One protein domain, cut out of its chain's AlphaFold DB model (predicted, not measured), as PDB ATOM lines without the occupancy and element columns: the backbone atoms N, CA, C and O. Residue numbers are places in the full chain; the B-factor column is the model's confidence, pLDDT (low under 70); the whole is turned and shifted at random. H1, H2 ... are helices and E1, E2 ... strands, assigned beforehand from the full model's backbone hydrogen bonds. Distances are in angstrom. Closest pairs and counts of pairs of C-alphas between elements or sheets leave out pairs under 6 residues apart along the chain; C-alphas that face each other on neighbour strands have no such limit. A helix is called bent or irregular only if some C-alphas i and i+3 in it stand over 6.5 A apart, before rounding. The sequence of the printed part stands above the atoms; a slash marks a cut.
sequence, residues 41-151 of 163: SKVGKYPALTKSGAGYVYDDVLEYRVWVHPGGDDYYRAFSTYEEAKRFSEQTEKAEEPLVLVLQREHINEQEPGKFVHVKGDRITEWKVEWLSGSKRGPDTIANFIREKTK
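AT A GLANCE: This is residues 41 to 151 of the 163 residues of an uncharacterized protein of Geobacter lovleyi (strain ATCC BAA-1151 / DSM 17278 / SZ) (UniProt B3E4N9). What shape do these atoms make? One antiparallel sheet, strongly twisted and curled like part of a barrel, runs through the domain as two strand hairpins joined side by side; H1 covers the E1 and E2 end on one face, and H3 packs on the sharply bent E3 and E4 end on the opposite face. The short H2 is over E3 near the middle, and residues 41 to 59 hold no named element. What is it made of? The printed part has 111 residues, with elements in the chain order E1 E2 H1 E3 E4 H2 H3, sheet order E2 - E1 - E3 - E4, and a mixed class of helices and strands. It is elongated, spanning 47 by 28 by 22 A, yet only just compact, close to loose, with a radius of gyration of the C-alphas of 15.5 A.

HOW THE PARTS SIT: How does the sheet begin? Residues 51 to 52 pair, parallel, with residues 125 to 126 of E4, residues 116 to 128. E1, residues 60 to 68, and E2, residues 75 to 79, form an antiparallel hairpin, with N 66 and O 77 2.9 A apart. Where is H1? H1, residues 82 to 91, is on the sheet at a height of 8.8 A, along the strands at 1 degrees to E1 on the local plane; its closest C-alphas to E1 are Tyr 82 and Tyr 64, 6.2 A apart. E2, H1 and E3, residues 99 to 110, make a split strand-helix-strand unit, two strands of one sheet that are not neighbours, with a helix between them along the chain and E1 between them in the sheet, and its crossover is right-handed. How do the other strands pair? E1 and E3 are antiparallel, with N 62 and O 101 2.8 A apart. E3 and E4 form a hairpin, with N 104 and O 123 2.8 A apart; E3 bends by 106 degrees at residue 105 and E4 by 117 degrees at residue 121. What of the last helices? H2, residues 129 to 132, lies over E3, with C-alphas 129 and 100 closest at 5.6 A, and is too short for an O i to N i+4 pair; in H1 and H3 every such pair is within hydrogen-bond range. H3, residues 141 to 151, lies over E3 slantwise to the strands, at 50 degrees on the local plane, with C-alphas 142 and 108 closest at 7.2 A. With H3 and H1 on opposite faces, the domain has three layers, helices on both faces of a sheet.

IN THESE COORDINATES: Where does the first element begin? C-alpha 60, at (27.207, -47.211, -8.236), begins E1, 24.3 A long. How long are the others? E2 measures 13.5 A, H1 14.3 A, E3 21.3 A, E4 20.7 A, H2 5.8 A and H3 15.6 A, which ends at C-alpha 151, (4.531, -52.892, -25.239).

THE WHOLE: How large is it? The two C-alphas farthest apart, of Gly 72 and Lys 151, are 49.8 A apart. Are there cuts or doubtful places? The printed part has no cut and no long link between named elements; its mean pLDDT is 95.4, and no printed residue is under 70.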
ATOM      1  N   SER A  41      38.762 -44.771  -1.465       97.31
ATOM      2  CA  SER A  41      39.975 -45.579  -1.279       97.31
ATOM      3  C   SER A  41      40.219 -46.609  -2.390       97.31
ATOM      4  O   SER A  41      41.299 -47.207  -2.433       97.31
ATOM      5  N   LYS A  42      39.232 -46.847  -3.268       97.81
ATOM      6  CA  LYS A  42      39.327 -47.757  -4.420       97.81
ATOM      7  C   LYS A  42      39.549 -47.050  -5.758       97.81
ATOM      8  O   LYS A  42      39.862 -47.741  -6.725       97.81
ATOM      9  N   VAL A  43      39.442 -45.723  -5.808       98.38
ATOM     10  CA  VAL A  43      39.738 -44.944  -7.017       98.38
ATOM     11  C   VAL A  43      41.177 -45.229  -7.469       98.38
ATOM     12  O   VAL A  43      42.110 -45.205  -6.666       98.38
ATOM     13  N   GLY A  44      41.344 -45.565  -8.747       98.00
ATOM     14  CA  GLY A  44      42.601 -45.969  -9.379       98.00
ATOM     15  C   GLY A  44      43.015 -47.423  -9.135       98.00
ATOM     16  O   GLY A  44      44.107 -47.812  -9.543       98.00
ATOM     17  N   LYS A  45      42.190 -48.235  -8.455       98.00
ATOM     18  CA  LYS A  45      42.500 -49.648  -8.135       98.00
ATOM     19  C   LYS A  45      41.655 -50.654  -8.914       98.00
ATOM     20  O   LYS A  45      41.849 -51.861  -8.756       98.00
ATOM     21  N   TYR A  46      40.701 -50.191  -9.717       97.19
ATOM     22  CA  TYR A  46      39.925 -51.061 -10.594       97.19
ATOM     23  C   TYR A  46      40.751 -51.460 -11.831       97.19
ATOM     24  O   TYR A  46      41.660 -50.726 -12.225       97.19
ATOM     25  N   PRO A  47      40.473 -52.618 -12.462       96.25
ATOM     26  CA  PRO A  47      41.173 -53.026 -13.679       96.25
ATOM     27  C   PRO A  47      41.105 -51.946 -14.761       96.25
ATOM     28  O   PRO A  47      40.039 -51.374 -14.984       96.25
ATOM     29  N   ALA A  48      42.225 -51.686 -15.439       92.06
ATOM     30  CA  ALA A  48      42.287 -50.702 -16.522       92.06
ATOM     31  C   ALA A  48      41.333 -51.077 -17.664       92.06
ATOM     32  O   ALA A  48      40.468 -50.297 -18.046       92.06
ATOM     33  N   LEU A  49      41.444 -52.318 -18.146       91.50
ATOM     34  CA  LEU A  49      40.608 -52.840 -19.219       91.50
ATOM     35  C   LEU A  49      39.292 -53.366 -18.651       91.50
ATOM     36  O   LEU A  49      39.251 -54.383 -17.953       91.50
ATOM     37  N   THR A  50      38.208 -52.677 -18.981       90.69
ATOM     38  CA  THR A  50      36.840 -53.093 -18.667       90.69
ATOM     39  C   THR A  50      35.988 -53.101 -19.926       90.69
ATOM     40  O   THR A  50      36.408 -52.634 -20.982       90.69
ATOM     41  N   LYS A  51      34.773 -53.649 -19.839       84.25
ATOM     42  CA  LYS A  51      33.815 -53.504 -20.939       84.25
ATOM     43  C   LYS A  51      33.516 -52.014 -21.149       84.25
ATOM     44  O   LYS A  51      33.429 -51.269 -20.175       84.25
ATOM     45  N   SER A  52      33.322 -51.611 -22.399       83.12
ATOM     46  CA  SER A  52      32.878 -50.266 -22.766       83.12
ATOM     47  C   SER A  52      31.503 -50.354 -23.412       83.12
ATOM     48  O   SER A  52      31.239 -51.269 -24.197       83.12
ATOM     49  N   GLY A  53      30.612 -49.435 -23.042       72.81
ATOM     50  CA  GLY A  53      29.229 -49.460 -23.506       72.81
ATOM     51  C   GLY A  53      28.426 -50.669 -23.003       72.81
ATOM     52  O   GLY A  53      28.954 -51.635 -22.454       72.81
ATOM     53  N   ALA A  54      27.110 -50.619 -23.200       74.81
ATOM     54  CA  ALA A  54      26.105 -51.602 -22.775       74.81
ATOM     55  C   ALA A  54      25.600 -51.515 -21.320       74.81
ATOM     56  O   ALA A  54      26.270 -51.048 -20.396       74.81
ATOM     57  N   GLY A  55      24.369 -52.007 -21.153       87.06
ATOM     58  CA  GLY A  55      23.513 -51.759 -19.997       87.06
ATOM     59  C   GLY A  55      22.697 -50.472 -20.153       87.06
ATOM     60  O   GLY A  55      23.052 -49.588 -20.923       87.06
ATOM     61  N   TYR A  56      21.598 -50.383 -19.406       95.19
ATOM     62  CA  TYR A  56      20.690 -49.220 -19.387       95.19
ATOM     63  C   TYR A  56      20.530 -48.644 -17.983       95.19
ATOM     64  O   TYR A  56      19.847 -47.644 -17.790       95.19
ATOM     65  N   VAL A  57      21.125 -49.314 -16.996       97.25
ATOM     66  CA  VAL A  57      21.060 -48.936 -15.591       97.25
ATOM     67  C   VAL A  57      22.419 -49.111 -14.925       97.25
ATOM     68  O   VAL A  57      23.222 -49.931 -15.381       97.25
ATOM     69  N   TYR A  58      22.664 -48.369 -13.849       98.12
ATOM     70  CA  TYR A  58      23.832 -48.546 -12.987       98.12
ATOM     71  C   TYR A  58      23.451 -48.561 -11.510       98.12
ATOM     72  O   TYR A  58      22.458 -47.960 -11.098       98.12
ATOM     73  N   ASP A  59      24.267 -49.234 -10.710       98.38
ATOM     74  CA  ASP A  59      24.135 -49.301  -9.262       98.38
ATOM     75  C   ASP A  59      25.004 -48.267  -8.576       98.38
ATOM     76  O   ASP A  59      24.473 -47.536  -7.763       98.38
ATOM     77  N   ASP A  60      26.288 -48.139  -8.910       98.44
ATOM     78  CA  ASP A  60      27.207 -47.211  -8.236       98.44
ATOM     79  C   ASP A  60      28.221 -46.612  -9.209       98.44
ATOM     80  O   ASP A  60      28.655 -47.283 -10.145       98.44
ATOM     81  N   VAL A  61      28.624 -45.361  -8.965       98.56
ATOM     82  CA  VAL A  61      29.807 -44.769  -9.602       98.56
ATOM     83  C   VAL A  61      31.035 -45.240  -8.832       98.56
ATOM     84  O   VAL A  61      31.087 -45.131  -7.606       98.56
ATOM     85  N   LEU A  62      32.007 -45.799  -9.545       98.62
ATOM     86  CA  LEU A  62      33.228 -46.351  -8.959       98.62
ATOM     87  C   LEU A  62      34.392 -45.370  -9.056       98.62
ATOM     88  O   LEU A  62      35.108 -45.183  -8.077       98.62
ATOM     89  N   GLU A  63      34.562 -44.752 -10.222       98.69
ATOM     90  CA  GLU A  63      35.572 -43.728 -10.500       98.69
ATOM     91  C   GLU A  63      35.279 -43.040 -11.836       98.69
ATOM     92  O   GLU A  63      34.625 -43.608 -12.710       98.69
ATOM     93  N   TYR A  64      35.799 -41.829 -12.007       98.75
ATOM     94  CA  TYR A  64      35.870 -41.143 -13.294       98.75
ATOM     95  C   TYR A  64      37.252 -41.355 -13.896       98.75
ATOM     96  O   TYR A  64      38.247 -41.250 -13.182       98.75
ATOM     97  N   ARG A  65      37.329 -41.643 -15.192       98.62
ATOM     98  CA  ARG A  65      38.579 -41.939 -15.894       98.62
ATOM     99  C   ARG A  65      38.800 -40.944 -17.012       98.62
ATOM    100  O   ARG A  65      37.899 -40.697 -17.805       98.62
ATOM    101  N   VAL A  66      40.012 -40.415 -17.081       98.69
ATOM    102  CA  VAL A  66      40.488 -39.633 -18.220       98.69
ATOM    103  C   VAL A  66      41.623 -40.403 -18.864       98.69
ATOM    104  O   VAL A  66      42.676 -40.553 -18.242       98.69
ATOM    105  N   TRP A  67      41.385 -40.905 -20.071       98.12
ATOM    106  CA  TRP A  67      42.401 -41.541 -20.902       98.12
ATOM    107  C   TRP A  67      43.279 -40.478 -21.566       98.12
ATOM    108  O   TRP A  67      42.807 -39.388 -21.887       98.12
ATOM    109  N   VAL A  68      44.571 -40.767 -21.707       98.38
ATOM    110  CA  VAL A  68      45.567 -39.864 -22.291       98.38
ATOM    111  C   VAL A  68      46.421 -40.632 -23.287       98.38
ATOM    112  O   VAL A  68      46.961 -41.691 -22.958       98.38
ATOM    113  N   HIS A  69      46.595 -40.040 -24.468       97.50
ATOM    114  CA  HIS A  69      47.290 -40.639 -25.608       97.50
ATOM    115  C   HIS A  69      48.559 -39.853 -25.950       97.50
ATOM    116  O   HIS A  69      48.588 -39.126 -26.945       97.50
ATOM    117  N   PRO A  70      49.645 -39.944 -25.162       95.06
ATOM    118  CA  PRO A  70      50.822 -39.089 -25.346       95.06
ATOM    119  C   PRO A  70      51.550 -39.308 -26.690       95.06
ATOM    120  O   PRO A  70      52.353 -38.464 -27.094       95.06
ATOM    121  N   GLY A  71      51.238 -40.383 -27.426       91.19
ATOM    122  CA  GLY A  71      51.959 -40.841 -28.622       91.19
ATOM    123  C   GLY A  71      52.913 -42.012 -28.351       91.19
ATOM    124  O   GLY A  71      53.729 -42.339 -29.208       91.19
ATOM    125  N   GLY A  72      52.818 -42.607 -27.159       93.12
ATOM    126  CA  GLY A  72      53.452 -43.861 -26.751       93.12
ATOM    127  C   GLY A  72      52.396 -44.759 -26.112       93.12
ATOM    128  O   GLY A  72      51.325 -44.925 -26.687       93.12
ATOM    129  N   ASP A  73      52.668 -45.278 -24.917       95.38
ATOM    130  CA  ASP A  73      51.684 -46.078 -24.185       95.38
ATOM    131  C   ASP A  73      50.563 -45.203 -23.607       95.38
ATOM    132  O   ASP A  73      50.810 -44.190 -22.943       95.38
ATOM    133  N   ASP A  74      49.327 -45.634 -23.845       96.06
ATOM    134  CA  ASP A  74      48.138 -45.009 -23.286       96.06
ATOM    135  C   ASP A  74      48.041 -45.274 -21.783       96.06
ATOM    136  O   ASP A  74      48.337 -46.364 -21.283       96.06
ATOM    137  N   TYR A  75      47.566 -44.275 -21.049       96.75
ATOM    138  CA  TYR A  75      47.276 -44.406 -19.628       96.75
ATOM    139  C   TYR A  75      45.990 -43.669 -19.283       96.75
ATOM    140  O   TYR A  75      45.512 -42.832 -20.044       96.75
ATOM    141  N   TYR A  76      45.442 -43.954 -18.105       98.12
ATOM    142  CA  TYR A  76      44.343 -43.171 -17.563       98.12
ATOM    143  C   TYR A  76      44.684 -42.614 -16.187       98.12
ATOM    144  O   TYR A  76      45.505 -43.158 -15.441       98.12
ATOM    145  N   ARG A  77      44.018 -41.517 -15.838       98.38
ATOM    146  CA  ARG A  77      43.964 -40.988 -14.475       98.38
ATOM    147  C   ARG A  77      42.554 -41.165 -13.934       98.38
ATOM    148  O   ARG A  77      41.584 -40.879 -14.633       98.38
ATOM    149  N   ALA A  78      42.463 -41.662 -12.704       98.62
ATOM    150  CA  ALA A  78      41.204 -41.904 -12.015       98.62
ATOM    151  C   ALA A  78      40.907 -40.797 -10.999       98.62
ATOM    152  O   ALA A  78      41.810 -40.342 -10.292       98.62
ATOM    153  N   PHE A  79      39.640 -40.410 -10.902       98.62
ATOM    154  CA  PHE A  79      39.160 -39.344 -10.032       98.62
ATOM    155  C   PHE A  79      37.888 -39.767  -9.305       98.62
ATOM    156  O   PHE A  79      37.136 -40.632  -9.760       98.62
ATOM    157  N   SER A  80      37.650 -39.140  -8.157       98.25
ATOM    158  CA  SER A  80      36.472 -39.420  -7.335       98.25
ATOM    159  C   SER A  80      35.244 -38.605  -7.737       98.25
ATOM    160  O   SER A  80      34.115 -39.001  -7.444       98.25
ATOM    161  N   THR A  81      35.467 -37.492  -8.437       98.38
ATOM    162  CA  THR A  81      34.433 -36.570  -8.907       98.38
ATOM    163  C   THR A  81      34.583 -36.287 -10.396       98.38
ATOM    164  O   THR A  81      35.685 -36.362 -10.954       98.38
ATOM    165  N   TYR A  82      33.469 -35.935 -11.038       98.44
ATOM    166  CA  TYR A  82      33.467 -35.538 -12.442       98.44
ATOM    167  C   TYR A  82      34.278 -34.258 -12.664       98.44
ATOM    168  O   TYR A  82      35.023 -34.164 -13.632       98.44
ATOM    169  N   GLU A  83      34.166 -33.276 -11.771       98.25
ATOM    170  CA  GLU A  83      34.775 -31.957 -11.930       98.25
ATOM    171  C   GLU A  83      36.306 -32.019 -11.882       98.25
ATOM    172  O   GLU A  83      36.974 -31.311 -12.637       98.25
ATOM    173  N   GLU A  84      36.875 -32.880 -11.034       98.31
ATOM    174  CA  GLU A  84      38.320 -33.141 -11.018       98.31
ATOM    175  C   GLU A  84      38.787 -33.781 -12.328       98.31
ATOM    176  O   GLU A  84      39.775 -33.331 -12.912       98.31
ATOM    177  N   ALA A  85      38.053 -34.789 -12.812       98.56
ATOM    178  CA  ALA A  85      38.349 -35.446 -14.079       98.56
ATOM    179  C   ALA A  85      38.250 -34.466 -15.254       98.56
ATOM    180  O   ALA A  85      39.154 -34.390 -16.083       98.56
ATOM    181  N   LYS A  86      37.181 -33.667 -15.304       98.62
ATOM    182  CA  LYS A  86      36.944 -32.689 -16.365       98.62
ATOM    183  C   LYS A  86      38.043 -31.635 -16.405       98.62
ATOM    184  O   LYS A  86      38.617 -31.408 -17.464       98.62
ATOM    185  N   ARG A  87      38.414 -31.074 -15.249       98.62
ATOM    186  CA  ARG A  87      39.529 -30.121 -15.151       98.62
ATOM    187  C   ARG A  87      40.843 -30.730 -15.644       98.62
ATOM    188  O   ARG A  87      41.590 -30.060 -16.345       98.62
ATOM    189  N   PHE A  88      41.133 -31.978 -15.275       98.62
ATOM    190  CA  PHE A  88      42.344 -32.659 -15.731       98.62
ATOM    191  C   PHE A  88      42.347 -32.866 -17.251       98.62
ATOM    192  O   PHE A  88      43.359 -32.587 -17.890       98.62
ATOM    193  N   SER A  89      41.223 -33.310 -17.819       98.69
ATOM    194  CA  SER A  89      41.038 -33.487 -19.266       98.69
ATOM    195  C   SER A  89      41.282 -32.181 -20.034       98.69
ATOM    196  O   SER A  89      42.090 -32.153 -20.956       98.69
ATOM    197  N   GLU A  90      40.700 -31.066 -19.586       98.56
ATOM    198  CA  GLU A  90      40.859 -29.750 -20.226       98.56
ATOM    199  C   GLU A  90      42.291 -29.193 -20.166       98.56
ATOM    200  O   GLU A  90      42.672 -28.359 -20.987       98.56
ATOM    201  N   GLN A  91      43.084 -29.621 -19.181       98.50
ATOM    202  CA  GLN A  91      44.444 -29.127 -18.942       98.50
ATOM    203  C   GLN A  91      45.536 -30.045 -19.498       98.50
ATOM    204  O   GLN A  91      46.713 -29.684 -19.454       98.50
ATOM    205  N   THR A  92      45.173 -31.227 -19.996       98.31
ATOM    206  CA  THR A  92      46.129 -32.253 -20.413       98.31
ATOM    207  C   THR A  92      46.061 -32.449 -21.918       98.31
ATOM    208  O   THR A  92      45.029 -32.807 -22.478       98.31
ATOM    209  N   GLU A  93      47.186 -32.234 -22.596       97.88
ATOM    210  CA  GLU A  93      47.274 -32.459 -24.035       97.88
ATOM    211  C   GLU A  93      46.987 -33.930 -24.374       97.88
ATOM    212  O   GLU A  93      47.484 -34.839 -23.706       97.88
ATOM    213  N   LYS A  94      46.203 -34.163 -25.435       97.94
ATOM    214  CA  LYS A  94      45.805 -35.503 -25.906       97.94
ATOM    215  C   LYS A  94      45.021 -36.329 -24.871       97.94
ATOM    216  O   LYS A  94      44.996 -37.557 -24.969       97.94
ATOM    217  N   ALA A  95      44.406 -35.674 -23.889       98.38
ATOM    218  CA  ALA A  95      43.437 -36.300 -23.003       98.38
ATOM    219  C   ALA A  95      42.051 -36.381 -23.657       98.38
ATOM    220  O   ALA A  95      41.641 -35.478 -24.389       98.38
ATOM    221  N   GLU A  96      41.324 -37.458 -23.376       98.19
ATOM    222  CA  GLU A  96      39.925 -37.626 -23.769       98.19
ATOM    223  C   GLU A  96      38.968 -36.952 -22.774       98.19
ATOM    224  O   GLU A  96      39.347 -36.557 -21.668       98.19
ATOM    225  N   GLU A  97      37.693 -36.847 -23.149       98.31
ATOM    226  CA  GLU A  97      36.624 -36.479 -22.218       98.31
ATOM    227  C   GLU A  97      36.477 -37.527 -21.098       98.31
ATOM    228  O   GLU A  97      36.667 -38.720 -21.349       98.31
ATOM    229  N   PRO A  98      36.100 -37.127 -19.867       98.44
ATOM    230  CA  PRO A  98      35.915 -38.076 -18.779       98.44
ATOM    231  C   PRO A  98      34.889 -39.162 -19.112       98.44
ATOM    232  O   PRO A  98      33.741 -38.875 -19.460       98.44
ATOM    233  N   LEU A  99      35.280 -40.414 -18.901       98.38
ATOM    234  CA  LEU A  99      34.374 -41.550 -18.791       98.38
ATOM    235  C   LEU A  99      34.063 -41.819 -17.320       98.38
ATOM    236  O   LEU A  99      34.801 -41.415 -16.419       98.38
ATOM    237  N   VAL A 100      32.973 -42.534 -17.068       98.50
ATOM    238  CA  VAL A 100      32.614 -43.001 -15.731       98.50
ATOM    239  C   VAL A 100      32.619 -44.519 -15.689       98.50
ATOM    240  O   VAL A 100      31.977 -45.190 -16.496       98.50
ATOM    241  N   LEU A 101      33.342 -45.067 -14.722       98.50
ATOM    242  CA  LEU A 101      33.304 -46.475 -14.398       98.50
ATOM    243  C   LEU A 101      32.140 -46.728 -13.444       98.50
ATOM    244  O   LEU A 101      32.088 -46.157 -12.351       98.50
ATOM    245  N   VAL A 102      31.222 -47.606 -13.835       98.38
ATOM    246  CA  VAL A 102      30.043 -47.930 -13.029       98.38
ATOM    247  C   VAL A 102      29.987 -49.406 -12.660       98.38
ATOM    248  O   VAL A 102      30.409 -50.274 -13.426       98.38
ATOM    249  N   LEU A 103      29.430 -49.688 -11.483       97.94
ATOM    250  CA  LEU A 103      28.996 -51.020 -11.075       97.94
ATOM    251  C   LEU A 103      27.553 -51.243 -11.519       97.94
ATOM    252  O   LEU A 103      26.706 -50.370 -11.353       97.94
ATOM    253  N   GLN A 104      27.268 -52.442 -12.006       97.69
ATOM    254  CA  GLN A 104      25.933 -52.950 -12.290       97.69
ATOM    255  C   GLN A 104      25.803 -54.300 -11.590       97.69
ATOM    256  O   GLN A 104      26.466 -55.252 -11.983       97.69
ATOM    257  N   ARG A 105      24.977 -54.401 -10.554       97.50
ATOM    258  CA  ARG A 105      24.671 -55.672  -9.868       97.50
ATOM    259  C   ARG A 105      23.669 -56.501 -10.653       97.50
ATOM    260  O   ARG A 105      23.650 -57.729 -10.610       97.50
ATOM    261  N   GLU A 106      22.820 -55.796 -11.386       96.62
ATOM    262  CA  GLU A 106      21.896 -56.337 -12.363       96.62
ATOM    263  C   GLU A 106      21.926 -55.421 -13.582       96.62
ATOM    264  O   GLU A 106      22.031 -54.200 -13.452       96.62
ATOM    265  N   HIS A 107      21.843 -55.998 -14.774       95.56
ATOM    266  CA  HIS A 107      21.924 -55.243 -16.016       95.56
ATOM    267  C   HIS A 107      20.967 -55.803 -17.065       95.56
ATOM    268  O   HIS A 107      20.461 -56.919 -16.956       95.56
ATOM    269  N   ILE A 108      20.706 -54.996 -18.086       95.38
ATOM    270  CA  ILE A 108      19.916 -55.389 -19.250       95.38
ATOM    271  C   ILE A 108      20.880 -55.538 -20.424       95.38
ATOM    272  O   ILE A 108      21.596 -54.593 -20.757       95.38
ATOM    273  N   ASN A 109      20.894 -56.715 -21.040       92.94
ATOM    274  CA  ASN A 109      21.598 -56.948 -22.296       92.94
ATOM    275  C   ASN A 109      20.633 -56.800 -23.471       92.94
ATOM    276  O   ASN A 109      19.533 -57.343 -23.435       92.94
ATOM    277  N   GLU A 110      21.084 -56.120 -24.521       92.44
ATOM    278  CA  GLU A 110      20.440 -56.074 -25.835       92.44
ATOM    279  C   GLU A 110      21.422 -56.692 -26.838       92.44
ATOM    280  O   GLU A 110      22.246 -56.002 -27.427       92.44
ATOM    281  N   GLN A 111      21.432 -58.025 -26.938       86.31
ATOM    282  CA  GLN A 111      22.342 -58.721 -27.867       86.31
ATOM    283  C   GLN A 111      21.898 -58.548 -29.323       86.31
ATOM    284  O   GLN A 111      22.725 -58.475 -30.226       86.31
ATOM    285  N   GLU A 112      20.587 -58.468 -29.529       89.38
ATOM    286  CA  GLU A 112      19.969 -58.116 -30.798       89.38
ATOM    287  C   GLU A 112      19.035 -56.926 -30.560       89.38
ATOM    288  O   GLU A 112      18.388 -56.889 -29.505       89.38
ATOM    289  N   PRO A 113      18.913 -55.990 -31.518       89.94
ATOM    290  CA  PRO A 113      18.017 -54.848 -31.385       89.94
ATOM    291  C   PRO A 113      16.600 -55.268 -30.976       89.94
ATOM    292  O   PRO A 113      15.986 -56.138 -31.594       89.94
ATOM    293  N   GLY A 114      16.088 -54.665 -29.907       89.94
ATOM    294  CA  GLY A 114      14.768 -54.938 -29.345       89.94
ATOM    295  C   GLY A 114      14.675 -56.183 -28.453       89.94
ATOM    296  O   GLY A 114      13.634 -56.387 -27.825       89.94
ATOM    297  N   LYS A 115      15.725 -57.009 -28.346       91.31
ATOM    298  CA  LYS A 115      15.747 -58.200 -27.478       91.31
ATOM    299  C   LYS A 115      16.445 -57.905 -26.154       91.31
ATOM    300  O   LYS A 115      17.639 -58.149 -25.990       91.31
ATOM    301  N   PHE A 116      15.665 -57.420 -25.193       94.00
ATOM    302  CA  PHE A 116      16.143 -57.063 -23.858       94.00
ATOM    303  C   PHE A 116      16.098 -58.254 -22.895       94.00
ATOM    304  O   PHE A 116      15.039 -58.832 -22.655       94.00
ATOM    305  N   VAL A 117      17.244 -58.588 -22.302       92.94
ATOM    306  CA  VAL A 117      17.392 -59.682 -21.333       92.94
ATOM    307  C   VAL A 117      17.878 -59.129 -19.999       92.94
ATOM    308  O   VAL A 117      18.945 -58.521 -19.929       92.94
ATOM    309  N   HIS A 118      17.117 -59.372 -18.930       95.75
ATOM    310  CA  HIS A 118      17.550 -59.093 -17.559       95.75
ATOM    311  C   HIS A 118      18.594 -60.118 -17.121       95.75
ATOM    312  O   HIS A 118      18.338 -61.320 -17.120       95.75
ATOM    313  N   VAL A 119      19.761 -59.633 -16.718       95.69
ATOM    314  CA  VAL A 119      20.850 -60.431 -16.164       95.69
ATOM    315  C   VAL A 119      21.111 -60.015 -14.722       95.69
ATOM    316  O   VAL A 119      21.276 -58.830 -14.425       95.69
ATOM    317  N   LYS A 120      21.177 -61.003 -13.825       95.94
ATOM    318  CA  LYS A 120      21.587 -60.828 -12.429       95.94
ATOM    319  C   LYS A 120      23.043 -61.246 -12.279       95.94
ATOM    320  O   LYS A 120      23.373 -62.399 -12.545       95.94
ATOM    321  N   GLY A 121      23.900 -60.318 -11.880       94.50
ATOM    322  CA  GLY A 121      25.331 -60.548 -11.756       94.50
ATOM    323  C   GLY A 121      26.123 -59.256 -11.903       94.50
ATOM    324  O   GLY A 121      25.839 -58.442 -12.788       94.50
ATOM    325  N   ASP A 122      27.129 -59.121 -11.041       95.31
ATOM    326  CA  ASP A 122      28.001 -57.957 -10.988       95.31
ATOM    327  C   ASP A 122      28.775 -57.785 -12.304       95.31
ATOM    328  O   ASP A 122      29.378 -58.713 -12.850       95.31
ATOM    329  N   ARG A 123      28.784 -56.552 -12.798       94.50
ATOM    330  CA  ARG A 123      29.524 -56.108 -13.970       94.50
ATOM    331  C   ARG A 123      30.077 -54.715 -13.704       94.50
ATOM    332  O   ARG A 123      29.371 -53.852 -13.196       94.50
ATOM    333  N   ILE A 124      31.326 -54.495 -14.098       96.38
ATOM    334  CA  ILE A 124      31.937 -53.167 -14.149       96.38
ATOM    335  C   ILE A 124      32.092 -52.772 -15.616       96.38
ATOM    336  O   ILE A 124      32.488 -53.600 -16.444       96.38
ATOM    337  N   THR A 125      31.729 -51.539 -15.954       96.25
ATOM    338  CA  THR A 125      31.760 -51.057 -17.337       96.25
ATOM    339  C   THR A 125      31.983 -49.550 -17.388       96.25
ATOM    340  O   THR A 125      31.542 -48.829 -16.495       96.25
ATOM    341  N   GLU A 126      32.660 -49.084 -18.432       97.38
ATOM    342  CA  GLU A 126      32.830 -47.658 -18.713       97.38
ATOM    343  C   GLU A 126      31.662 -47.130 -19.536       97.38
ATOM    344  O   GLU A 126      31.261 -47.736 -20.539       97.38
ATOM    345  N   TRP A 127      31.140 -45.988 -19.104       97.62
ATOM    346  CA  TRP A 127      30.056 -45.244 -19.726       97.62
ATOM    347  C   TRP A 127      30.475 -43.807 -20.005       97.62
ATOM    348  O   TRP A 127      31.370 -43.259 -19.357       97.62
ATOM    349  N   LYS A 128      29.758 -43.171 -20.931       97.38
ATOM    350  CA  LYS A 128      29.777 -41.716 -21.024       97.38
ATOM    351  C   LYS A 128      29.056 -41.112 -19.820       97.38
ATOM    352  O   LYS A 128      28.068 -41.673 -19.341       97.38
ATOM    353  N   VAL A 129      29.537 -39.975 -19.328       97.62
ATOM    354  CA  VAL A 129      29.020 -39.350 -18.099       97.62
ATOM    355  C   VAL A 129      27.544 -38.961 -18.234       97.62
ATOM    356  O   VAL A 129      26.771 -39.144 -17.293       97.62
ATOM    357  N   GLU A 130      27.111 -38.511 -19.412       96.44
ATOM    358  CA  GLU A 130      25.721 -38.133 -19.677       96.44
ATOM    359  C   GLU A 130      24.733 -39.299 -19.524       96.44
ATOM    360  O   GLU A 130      23.555 -39.077 -19.241       96.44
ATOM    361  N   TRP A 131      25.201 -40.548 -19.639       96.69
ATOM    362  CA  TRP A 131      24.355 -41.729 -19.464       96.69
ATOM    363  C   TRP A 131      23.982 -41.991 -18.007       96.69
ATOM    364  O   TRP A 131      23.094 -42.801 -17.770       96.69
ATOM    365  N   LEU A 132      24.604 -41.324 -17.026       97.56
ATOM    366  CA  LEU A 132      24.231 -41.438 -15.608       97.56
ATOM    367  C   LEU A 132      22.855 -40.829 -15.311       97.56
ATOM    368  O   LEU A 132      22.176 -41.243 -14.366       97.56
ATOM    369  N   SER A 133      22.451 -39.818 -16.079       95.81
ATOM    370  CA  SER A 133      21.200 -39.112 -15.831       95.81
ATOM    371  C   SER A 133      20.007 -40.029 -16.100       95.81
ATOM    372  O   SER A 133      19.863 -40.581 -17.188       95.81
ATOM    373  N   GLY A 134      19.157 -40.226 -15.089       94.75
ATOM    374  CA  GLY A 134      17.946 -41.049 -15.196       94.75
ATOM    375  C   GLY A 134      18.164 -42.568 -15.249       94.75
ATOM    376  O   GLY A 134      17.190 -43.304 -15.370       94.75
ATOM    377  N   SER A 135      19.401 -43.060 -15.125       96.69
ATOM    378  CA  SER A 135      19.732 -44.490 -15.258       96.69
ATOM    379  C   SER A 135      20.134 -45.169 -13.942       96.69
ATOM    380  O   SER A 135      20.496 -46.347 -13.934       96.69
ATOM    381  N   LYS A 136      20.063 -44.473 -12.799       97.88
ATOM    382  CA  LYS A 136      20.315 -45.101 -11.492       97.88
ATOM    383  C   LYS A 136      19.269 -46.191 -11.252       97.88
ATOM    384  O   LYS A 136      18.064 -45.938 -11.310       97.88
ATOM    385  N   ARG A 137      19.726 -47.413 -10.989       97.75
ATOM    386  CA  ARG A 137      18.862 -48.572 -10.773       97.75
ATOM    387  C   ARG A 137      18.132 -48.443  -9.439       97.75
ATOM    388  O   ARG A 137      18.749 -48.310  -8.388       97.75
ATOM    389  N   GLY A 138      16.810 -48.528  -9.495       96.81
ATOM    390  CA  GLY A 138      15.933 -48.785  -8.361       96.81
ATOM    391  C   GLY A 138      15.336 -50.198  -8.424       96.81
ATOM    392  O   GLY A 138      15.568 -50.920  -9.401       96.81
ATOM    393  N   PRO A 139      14.542 -50.594  -7.411       95.88
ATOM    394  CA  PRO A 139      13.964 -51.938  -7.314       95.88
ATOM    395  C   PRO A 139      13.173 -52.369  -8.557       95.88
ATOM    396  O   PRO A 139      13.330 -53.491  -9.028       95.88
ATOM    397  N   ASP A 140      12.394 -51.452  -9.139       96.38
ATOM    398  CA  ASP A 140      11.506 -51.756 -10.266       96.38
ATOM    399  C   ASP A 140      12.055 -51.312 -11.631       96.38
ATOM    400  O   ASP A 140      11.419 -51.557 -12.655       96.38
ATOM    401  N   THR A 141      13.228 -50.666 -11.691       96.81
ATOM    402  CA  THR A 141      13.722 -50.018 -12.921       96.81
ATOM    403  C   THR A 141      13.843 -51.000 -14.086       96.81
ATOM    404  O   THR A 141      13.361 -50.713 -15.179       96.81
ATOM    405  N   ILE A 142      14.433 -52.180 -13.860       96.31
ATOM    406  CA  ILE A 142      14.615 -53.184 -14.922       96.31
ATOM    407  C   ILE A 142      13.272 -53.791 -15.349       96.31
ATOM    408  O   ILE A 142      13.001 -53.916 -16.544       96.31
ATOM    409  N   ALA A 143      12.412 -54.135 -14.386       95.69
ATOM    410  CA  ALA A 143      11.095 -54.700 -14.671       95.69
ATOM    411  C   ALA A 143      10.218 -53.715 -15.464       95.69
ATOM    412  O   ALA A 143       9.539 -54.106 -16.415       95.69
ATOM    413  N   ASN A 144      10.266 -52.431 -15.103       96.06
ATOM    414  CA  ASN A 144       9.559 -51.360 -15.799       96.06
ATOM    415  C   ASN A 144      10.104 -51.165 -17.215       96.06
ATOM    416  O   ASN A 144       9.314 -51.180 -18.156       96.06
ATOM    417  N   PHE A 145      11.429 -51.091 -17.373       95.50
ATOM    418  CA  PHE A 145      12.076 -50.964 -18.679       95.50
ATOM    419  C   PHE A 145      11.649 -52.083 -19.637       95.50
ATOM    420  O   PHE A 145      11.199 -51.812 -20.748       95.50
ATOM    421  N   ILE A 146      11.734 -53.345 -19.203       93.75
ATOM    422  CA  ILE A 146      11.360 -54.490 -20.047       93.75
ATOM    423  C   ILE A 146       9.877 -54.411 -20.413       93.75
ATOM    424  O   ILE A 146       9.529 -54.506 -21.587       93.75
ATOM    425  N   ARG A 147       9.003 -54.154 -19.432       94.00
ATOM    426  CA  ARG A 147       7.559 -54.026 -19.665       94.00
ATOM    427  C   ARG A 147       7.224 -52.917 -20.663       94.00
ATOM    428  O   ARG A 147       6.320 -53.093 -21.476       94.00
ATOM    429  N   GLU A 148       7.907 -51.780 -20.598       93.44
ATOM    430  CA  GLU A 148       7.720 -50.666 -21.531       93.44
ATOM    431  C   GLU A 148       8.181 -51.030 -22.942       93.44
ATOM    432  O   GLU A 148       7.444 -50.814 -23.903       93.44
ATOM    433  N   LYS A 149       9.355 -51.653 -23.075       90.56
ATOM    434  CA  LYS A 149       9.903 -52.041 -24.379       90.56
ATOM    435  C   LYS A 149       9.125 -53.169 -25.057       90.56
ATOM    436  O   LYS A 149       9.025 -53.166 -26.278       90.56
ATOM    437  N   THR A 150       8.520 -54.084 -24.298       83.75
ATOM    438  CA  THR A 150       7.659 -55.145 -24.854       83.75
ATOM    439  C   THR A 150       6.305 -54.618 -25.348       83.75
ATOM    440  O   THR A 150       5.694 -55.231 -26.217       83.75
ATOM    441  N   LYS A 151       5.820 -53.482 -24.827       78.69
ATOM    442  CA  LYS A 151       4.531 -52.892 -25.239       78.69
ATOM    443  C   LYS A 151       4.586 -52.138 -26.566       78.69
ATOM    444  O   LYS A 151       3.533 -51.880 -27.139       78.69
TER     445      LYS A 151